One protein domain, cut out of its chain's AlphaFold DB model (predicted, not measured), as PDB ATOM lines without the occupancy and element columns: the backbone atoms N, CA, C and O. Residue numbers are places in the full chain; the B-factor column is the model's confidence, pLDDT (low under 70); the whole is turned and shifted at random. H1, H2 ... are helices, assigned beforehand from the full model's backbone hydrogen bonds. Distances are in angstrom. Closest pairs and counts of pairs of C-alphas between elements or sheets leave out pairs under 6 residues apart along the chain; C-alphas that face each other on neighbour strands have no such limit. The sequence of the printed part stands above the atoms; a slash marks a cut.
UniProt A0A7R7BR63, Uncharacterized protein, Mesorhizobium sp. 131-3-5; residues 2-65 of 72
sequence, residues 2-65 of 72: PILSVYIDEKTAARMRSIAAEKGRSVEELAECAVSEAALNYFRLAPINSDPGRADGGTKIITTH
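Overview. This is residues 2 to 65 of the 72 residues of an uncharacterized protein of Mesorhizobium sp. 131-3-5 (UniProt A0A7R7BR63). Two helices, H1 and the longer H2, meet near their joined ends as an L, and a long tail without named elements, residues 45 to 65, folds back from the far end of H2 toward the first printed residues, leaving an open, loose frame. The printed part has 64 residues, 32 of them in the two helices, with no named strand; its class is all helix. It is loose, with a radius of gyration of the C-alphas of 14.6 A, and spans 38 by 29 by 22 A.

Arrangement. Look first at H1, residues 10 to 23, then past a tight link at H2, residues 27 to 44. They touch through residues 16 to 20 and 27 to 30 alone; the closest C-alphas, of Ala 20 and Val 27, are 5.5 A apart. Their lines are about perpendicular, at 80 degrees. In both helices every O i to N i+4 pair is within hydrogen-bond range.

Along the chain. Find C-alpha 10 at (-3.560, 74.219, -3.789); from there H1 runs 20.1 A to C-alpha 23. H2 runs 25.4 A, ending at C-alpha 44, (-5.349, 97.082, 16.229).

Size, cuts and confidence. The C-alphas of Gly 24 and Asp 56 are the farthest apart, 39.6 A; those of Pro 2 and His 65 are 8.0 A apart. The printed part has no cut. Residues 46 to 65 have pLDDT under 70.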
ATOM      1  N   PRO A   2      11.440  94.380  -1.203       76.94
ATOM      2  CA  PRO A   2      11.414  93.126  -0.457       76.94
ATOM      3  C   PRO A   2      10.459  92.131  -1.132       76.94
ATOM      4  O   PRO A   2       9.423  92.533  -1.653       76.94
ATOM      5  N   ILE A   3      10.819  90.848  -1.128       81.38
ATOM      6  CA  ILE A   3       9.992  89.762  -1.664       81.38
ATOM      7  C   ILE A   3       9.677  88.817  -0.510       81.38
ATOM      8  O   ILE A   3      10.588  88.328   0.155       81.38
ATOM      9  N   LEU A   4       8.389  88.554  -0.292       81.81
ATOM     10  CA  LEU A   4       7.914  87.542   0.642       81.81
ATOM     11  C   LEU A   4       7.428  86.333  -0.161       81.81
ATOM     12  O   LEU A   4       6.524  86.456  -0.981       81.81
ATOM     13  N   SER A   5       8.027  85.168   0.073       85.69
ATOM     14  CA  SER A   5       7.557  83.899  -0.493       85.69
ATOM     15  C   SER A   5       6.848  83.096   0.588       85.69
ATOM     16  O   SER A   5       7.437  82.813   1.630       85.69
ATOM     17  N   VAL A   6       5.589  82.732   0.344       83.38
ATOM     18  CA  VAL A   6       4.766  81.962   1.283       83.38
ATOM     19  C   VAL A   6       4.299  80.687   0.599       83.38
ATOM     20  O   VAL A   6       3.719  80.731  -0.485       83.38
ATOM     21  N   TYR A   7       4.536  79.551   1.248       88.06
ATOM     22  CA  TYR A   7       3.969  78.283   0.814       88.06
ATOM     23  C   TYR A   7       2.496  78.225   1.212       88.06
ATOM     24  O   TYR A   7       2.155  78.358   2.387       88.06
ATOM     25  N   ILE A   8       1.633  78.022   0.223       88.69
ATOM     26  CA  ILE A   8       0.188  77.868   0.391       88.69
ATOM     27  C   ILE A   8      -0.257  76.555  -0.246       88.69
ATOM     28  O   ILE A   8       0.373  76.069  -1.186       88.69
ATOM     29  N   ASP A   9      -1.347  75.979   0.258       95.38
ATOM     30  CA  ASP A   9      -1.932  74.789  -0.355       95.38
ATOM     31  C   ASP A   9      -2.641  75.112  -1.686       95.38
ATOM     32  O   ASP A   9      -2.942  76.267  -2.016       95.38
ATOM     33  N   GLU A  10      -2.924  74.072  -2.473       95.69
ATOM     34  CA  GLU A  10      -3.560  74.219  -3.789       95.69
ATOM     35  C   GLU A  10      -4.944  74.872  -3.704       95.69
ATOM     36  O   GLU A  10      -5.326  75.645  -4.586       95.69
ATOM     37  N   LYS A  11      -5.693  74.603  -2.628       97.06
ATOM     38  CA  LYS A  11      -7.029  75.174  -2.412       97.06
ATOM     39  C   LYS A  11      -6.956  76.683  -2.194       97.06
ATOM     40  O   LYS A  11      -7.765  77.426  -2.752       97.06
ATOM     41  N   THR A  12      -5.980  77.139  -1.419       94.25
ATOM     42  CA  THR A  12      -5.707  78.552  -1.163       94.25
ATOM     43  C   THR A  12      -5.260  79.234  -2.447       94.25
ATOM     44  O   THR A  12      -5.827  80.263  -2.813       94.25
ATOM     45  N   ALA A  13      -4.338  78.621  -3.197       94.94
ATOM     46  CA  ALA A  13      -3.890  79.150  -4.482       94.94
ATOM     47  C   ALA A  13      -5.050  79.296  -5.485       94.94
ATOM     48  O   ALA A  13      -5.199  80.344  -6.119       94.94
ATOM     49  N   ALA A  14      -5.910  78.280  -5.603       97.19
ATOM     50  CA  ALA A  14      -7.082  78.319  -6.477       97.19
ATOM     51  C   ALA A  14      -8.062  79.431  -6.073       97.19
ATOM     52  O   ALA A  14      -8.533  80.186  -6.926       97.19
ATOM     53  N   ARG A  15      -8.322  79.579  -4.769       96.75
ATOM     54  CA  ARG A  15      -9.184  80.642  -4.242       96.75
ATOM     55  C   ARG A  15      -8.626  82.029  -4.557       96.75
ATOM     56  O   ARG A  15      -9.377  82.882  -5.023       96.75
ATOM     57  N   MET A  16      -7.328  82.252  -4.352       95.00
ATOM     58  CA  MET A  16      -6.693  83.538  -4.654       95.00
ATOM     59  C   MET A  16      -6.798  83.899  -6.138       95.00
ATOM     60  O   MET A  16      -7.179  85.022  -6.456       95.00
ATOM     61  N   ARG A  17      -6.551  82.944  -7.045       96.88
ATOM     62  CA  ARG A  17      -6.714  83.164  -8.494       96.88
ATOM     63  C   ARG A  17      -8.151  83.525  -8.869       96.88
ATOM     64  O   ARG A  17      -8.355  84.414  -9.688       96.88
ATOM     65  N   SER A  18      -9.137  82.868  -8.256       97.69
ATOM     66  CA  SER A  18     -10.553  83.167  -8.502       97.69
ATOM     67  C   SER A  18     -10.916  84.596  -8.094       97.69
ATOM     68  O   SER A  18     -11.578  85.293  -8.855       97.69
ATOM     69  N   ILE A  19     -10.472  85.042  -6.916       95.94
ATOM     70  CA  ILE A  19     -10.745  86.400  -6.421       95.94
ATOM     71  C   ILE A  19     -10.018  87.438  -7.281       95.94
ATOM     72  O   ILE A  19     -10.596  88.464  -7.629       95.94
ATOM     73  N   ALA A  20      -8.764  87.165  -7.648       96.56
ATOM     74  CA  ALA A  20      -7.977  88.019  -8.530       96.56
ATOM     75  C   ALA A  20      -8.702  88.252  -9.870       96.56
ATOM     76  O   ALA A  20      -8.901  89.398 -10.276       96.56
ATOM     77  N   ALA A  21      -9.204  87.177 -10.491       97.25
ATOM     78  CA  ALA A  21     -10.000  87.256 -11.713       97.25
ATOM     79  C   ALA A  21     -11.307  88.044 -11.519       97.25
ATOM     80  O   ALA A  21     -11.624  88.906 -12.333       97.25
ATOM     81  N   GLU A  22     -12.039  87.800 -10.427       97.38
ATOM     82  CA  GLU A  22     -13.288  88.510 -10.115       97.38
ATOM     83  C   GLU A  22     -13.077  90.023  -9.948       97.38
ATOM     84  O   GLU A  22     -13.915  90.822 -10.361       97.38
ATOM     85  N   LYS A  23     -11.961  90.433  -9.334       95.31
ATOM     86  CA  LYS A  23     -11.660  91.844  -9.052       95.31
ATOM     87  C   LYS A  23     -10.856  92.539 -10.152       95.31
ATOM     88  O   LYS A  23     -10.625  93.738 -10.032       95.31
ATOM     89  N   GLY A  24     -10.428  91.816 -11.190       96.56
ATOM     90  CA  GLY A  24      -9.562  92.353 -12.241       96.56
ATOM     91  C   GLY A  24      -8.187  92.790 -11.723       96.56
ATOM     92  O   GLY A  24      -7.666  93.806 -12.171       96.56
ATOM     93  N   ARG A  25      -7.628  92.058 -10.752       94.56
ATOM     94  CA  ARG A  25      -6.332  92.344 -10.107       94.56
ATOM     95  C   ARG A  25      -5.390  91.155 -10.233       94.56
ATOM     96  O   ARG A  25      -5.838  90.046 -10.526       94.56
ATOM     97  N   SER A  26      -4.097  91.355  -9.983       96.25
ATOM     98  CA  SER A  26      -3.162  90.230  -9.887       96.25
ATOM     99  C   SER A  26      -3.246  89.526  -8.526       96.25
ATOM    100  O   SER A  26      -3.785  90.055  -7.548       96.25
ATOM    101  N   VAL A  27      -2.713  88.303  -8.450       94.12
ATOM    102  CA  VAL A  27      -2.623  87.559  -7.182       94.12
ATOM    103  C   VAL A  27      -1.651  88.252  -6.227       94.12
ATOM    104  O   VAL A  27      -1.888  88.271  -5.023       94.12
ATOM    105  N   GLU A  28      -0.592  88.857  -6.758       92.69
ATOM    106  CA  GLU A  28       0.436  89.588  -6.020       92.69
ATOM    107  C   GLU A  28      -0.141  90.847  -5.365       92.69
ATOM    108  O   GLU A  28       0.060  91.055  -4.172       92.69
ATOM    109  N   GLU A  29      -0.933  91.636  -6.097       92.56
ATOM    110  CA  GLU A  29      -1.609  92.824  -5.557       92.56
ATOM    111  C   GLU A  29      -2.625  92.459  -4.467       92.56
ATOM    112  O   GLU A  29      -2.770  93.167  -3.465       92.56
ATOM    113  N   LEU A  30      -3.346  91.348  -4.657       93.38
ATOM    114  CA  LEU A  30      -4.259  90.819  -3.650       93.38
ATOM    115  C   LEU A  30      -3.486  90.386  -2.397       93.38
ATOM    116  O   LEU A  30      -3.909  90.698  -1.286       93.38
ATOM    117  N   ALA A  31      -2.367  89.677  -2.572       91.62
ATOM    118  CA  ALA A  31      -1.530  89.192  -1.483       91.62
ATOM    119  C   ALA A  31      -0.916  90.345  -0.684       91.62
ATOM    120  O   ALA A  31      -0.995  90.343   0.541       91.62
ATOM    121  N   GLU A  32      -0.365  91.351  -1.363       91.62
ATOM    122  CA  GLU A  32       0.200  92.547  -0.734       91.62
ATOM    123  C   GLU A  32      -0.853  93.282   0.103       91.62
ATOM    124  O   GLU A  32      -0.628  93.576   1.281       91.62
ATOM    125  N   CYS A  33      -2.041  93.502  -0.469       91.19
ATOM    126  CA  CYS A  33      -3.153  94.134   0.232       91.19
ATOM    127  C   CYS A  33      -3.610  93.303   1.440       91.19
ATOM    128  O   CYS A  33      -3.736  93.836   2.541       91.19
ATOM    129  N   ALA A  34      -3.794  91.992   1.267       89.56
ATOM    130  CA  ALA A  34      -4.229  91.101   2.337       89.56
ATOM    131  C   ALA A  34      -3.225  91.044   3.499       89.56
ATOM    132  O   ALA A  34      -3.638  91.078   4.656       89.56
ATOM    133  N   VAL A  35      -1.920  90.992   3.210       90.00
ATOM    134  CA  VAL A  35      -0.865  91.006   4.235       90.00
ATOM    135  C   VAL A  35      -0.860  92.333   4.996       90.00
ATOM    136  O   VAL A  35      -0.792  92.322   6.225       90.00
ATOM    137  N   SER A  36      -0.991  93.463   4.293       89.25
ATOM    138  CA  SER A  36      -1.052  94.794   4.912       89.25
ATOM    139  C   SER A  36      -2.254  94.937   5.856       89.25
ATOM    140  O   SER A  36      -2.099  95.316   7.020       89.25
ATOM    141  N   GLU A  37      -3.447  94.546   5.398       88.88
ATOM    142  CA  GLU A  37      -4.675  94.604   6.200       88.88
ATOM    143  C   GLU A  37      -4.643  93.630   7.384       88.88
ATOM    144  O   GLU A  37      -5.063  93.978   8.490       88.88
ATOM    145  N   ALA A  38      -4.100  92.424   7.193       86.44
ATOM    146  CA  ALA A  38      -3.938  91.456   8.271       86.44
ATOM    147  C   ALA A  38      -3.003  91.986   9.366       86.44
ATOM    148  O   ALA A  38      -3.345  91.898  10.544       86.44
ATOM    149  N   ALA A  39      -1.864  92.583   8.993       85.06
ATOM    150  CA  ALA A  39      -0.938  93.197   9.943       85.06
ATOM    151  C   ALA A  39      -1.598  94.358  10.702       85.06
ATOM    152  O   ALA A  39      -1.522  94.433  11.930       85.06
ATOM    153  N   LEU A  40      -2.306  95.236   9.991       83.19
ATOM    154  CA  LEU A  40      -3.016  96.359  10.596       83.19
ATOM    155  C   LEU A  40      -4.094  95.892  11.581       83.19
ATOM    156  O   LEU A  40      -4.183  96.414  12.693       83.19
ATOM    157  N   ASN A  41      -4.903  94.903  11.194       81.81
ATOM    158  CA  ASN A  41      -5.937  94.336  12.053       81.81
ATOM    159  C   ASN A  41      -5.326  93.651  13.283       81.81
ATOM    160  O   ASN A  41      -5.766  93.886  14.406       81.81
ATOM    161  N   TYR A  42      -4.257  92.876  13.088       75.00
ATOM    162  CA  TYR A  42      -3.530  92.215  14.166       75.00
ATOM    163  C   TYR A  42      -3.090  93.196  15.255       75.00
ATOM    164  O   TYR A  42      -3.418  93.007  16.423       75.00
ATOM    165  N   PHE A  43      -2.420  94.291  14.886       73.50
ATOM    166  CA  PHE A  43      -1.949  95.273  15.865       73.50
ATOM    167  C   PHE A  43      -3.071  96.139  16.449       73.50
ATOM    168  O   PHE A  43      -2.980  96.544  17.608       73.50
ATOM    169  N   ARG A  44      -4.160  96.383  15.705       77.75
ATOM    170  CA  ARG A  44      -5.349  97.082  16.229       77.75
ATOM    171  C   ARG A  44      -6.067  96.299  17.324       77.75
ATOM    172  O   ARG A  44      -6.595  96.912  18.244       77.75
ATOM    173  N   LEU A  45      -6.071  94.969  17.246       71.69
ATOM    174  CA  LEU A  45      -6.693  94.102  18.251       71.69
ATOM    175  C   LEU A  45      -5.849  93.947  19.533       71.69
ATOM    176  O   LEU A  45      -6.266  93.242  20.448       71.69
ATOM    177  N   ALA A  46      -4.686  94.608  19.611       60.28
ATOM    178  CA  ALA A  46      -3.783  94.629  20.763       60.28
ATOM    179  C   ALA A  46      -3.525  93.251  21.429       60.28
ATOM    180  O   ALA A  46      -3.662  93.131  22.651       60.28
ATOM    181  N   PRO A  47      -3.103  92.202  20.691       61.62
ATOM    182  CA  PRO A  47      -2.838  90.878  21.249       61.62
ATOM    183  C   PRO A  47      -1.491  90.845  21.994       61.62
ATOM    184  O   PRO A  47      -0.634  90.020  21.721       61.62
ATOM    185  N   ILE A  48      -1.255  91.748  22.950       57.88
ATOM    186  CA  ILE A  48       0.029  91.853  23.672       57.88
ATOM    187  C   ILE A  48       0.374  90.552  24.415       57.88
ATOM    188  O   ILE A  48       1.549  90.201  24.505       57.88
ATOM    189  N   ASN A  49      -0.641  89.837  24.909       56.66
ATOM    190  CA  ASN A  49      -0.487  88.628  25.727       56.66
ATOM    191  C   ASN A  49      -0.652  87.315  24.941       56.66
ATOM    192  O   ASN A  49      -0.461  86.242  25.504       56.66
ATOM    193  N   SER A  50      -1.034  87.390  23.667       57.81
ATOM    194  CA  SER A  50      -1.337  86.233  22.814       57.81
ATOM    195  C   SER A  50      -0.615  86.287  21.469       57.81
ATOM    196  O   SER A  50      -0.921  85.482  20.594       57.81
ATOM    197  N   ASP A  51       0.349  87.203  21.320       60.56
ATOM    198  CA  ASP A  51       1.190  87.329  20.135       60.56
ATOM    199  C   ASP A  51       2.127  86.116  20.008       60.56
ATOM    200  O   ASP A  51       3.127  86.033  20.735       60.56
ATOM    201  N   PRO A  52       1.854  85.165  19.093       59.38
ATOM    202  CA  PRO A  52       2.678  83.972  18.956       59.38
ATOM    203  C   PRO A  52       4.065  84.302  18.388       59.38
ATOM    204  O   PRO A  52       5.004  83.547  18.623       59.38
ATOM    205  N   GLY A  53       4.210  85.426  17.671       59.75
ATOM    206  CA  GLY A  53       5.479  85.911  17.121       59.75
ATOM    207  C   GLY A  53       6.335  86.678  18.130       59.75
ATOM    208  O   GLY A  53       7.499  86.969  17.862       59.75
ATOM    209  N   ARG A  54       5.783  86.997  19.307       56.03
ATOM    210  CA  ARG A  54       6.518  87.636  20.406       56.03
ATOM    211  C   ARG A  54       7.118  86.638  21.387       56.03
ATOM    212  O   ARG A  54       8.050  87.002  22.101       56.03
ATOM    213  N   ALA A  55       6.625  85.398  21.410       55.28
ATOM    214  CA  ALA A  55       7.082  84.355  22.331       55.28
ATOM    215  C   ALA A  55       8.597  84.078  22.236       55.28
ATOM    216  O   ALA A  55       9.206  83.656  23.216       55.28
ATOM    217  N   ASP A  56       9.216  84.360  21.090       54.97
ATOM    218  CA  ASP A  56      10.654  84.243  20.841       54.97
ATOM    219  C   ASP A  56      11.310  85.566  20.399       54.97
ATOM    220  O   ASP A  56      12.455  85.562  19.950       54.97
ATOM    221  N   GLY A  57      10.619  86.706  20.515       55.50
ATOM    222  CA  GLY A  57      11.164  88.035  20.206       55.50
ATOM    223  C   GLY A  57      11.596  88.249  18.748       55.50
ATOM    224  O   GLY A  57      12.420  89.125  18.493       55.50
ATOM    225  N   GLY A  58      11.094  87.452  17.796       55.25
ATOM    226  CA  GLY A  58      11.508  87.523  16.387       55.25
ATOM    227  C   GLY A  58      12.845  86.834  16.083       55.25
ATOM    228  O   GLY A  58      13.356  86.946  14.970       55.25
ATOM    229  N   THR A  59      13.404  86.080  17.036       51.06
ATOM    230  CA  THR A  59      14.732  85.444  16.924       51.06
ATOM    231  C   THR A  59      14.799  84.360  15.832       51.06
ATOM    232  O   THR A  59      15.887  83.983  15.403       51.06
ATOM    233  N   LYS A  60      13.653  83.856  15.346       47.47
ATOM    234  CA  LYS A  60      13.571  82.813  14.304       47.47
ATOM    235  C   LYS A  60      13.179  83.306  12.908       47.47
ATOM    236  O   LYS A  60      12.994  82.477  12.015       47.47
ATOM    237  N   ILE A  61      13.061  84.614  12.682       54.78
ATOM    238  CA  ILE A  61      12.802  85.126  11.332       54.78
ATOM    239  C   ILE A  61      14.092  84.997  10.511       54.78
ATOM    240  O   ILE A  61      15.008  85.808  10.625       54.78
ATOM    241  N   ILE A  62      14.167  83.957   9.677       55.44
ATOM    242  CA  ILE A  62      15.228  83.813   8.678       55.44
ATOM    243  C   ILE A  62      14.855  84.690   7.483       55.44
ATOM    244  O   ILE A  62      14.062  84.297   6.627       55.44
ATOM    245  N   THR A  63      15.414  85.895   7.427       53.34
ATOM    246  CA  THR A  63      15.281  86.775   6.262       53.34
ATOM    247  C   THR A  63      16.306  86.368   5.208       53.34
ATOM    248  O   THR A  63      17.477  86.734   5.290       53.34
ATOM    249  N   THR A  64      15.878  85.610   4.200       52.59
ATOM    250  CA  THR A  64      16.716  85.312   3.032       52.59
ATOM    251  C   THR A  64      16.533  86.409   1.987       52.59
ATOM    252  O   THR A  64      15.471  86.532   1.380       52.59
ATOM    253  N   HIS A  65      17.569  87.217   1.759       51.34
ATOM    254  CA  HIS A  65      17.593  88.175   0.657       51.34
ATOM    255  C   HIS A  65      18.025  87.466  -0.631       51.34
ATOM    256  O   HIS A  65      19.215  87.282  -0.877       51.34
TER     257      HIS A  65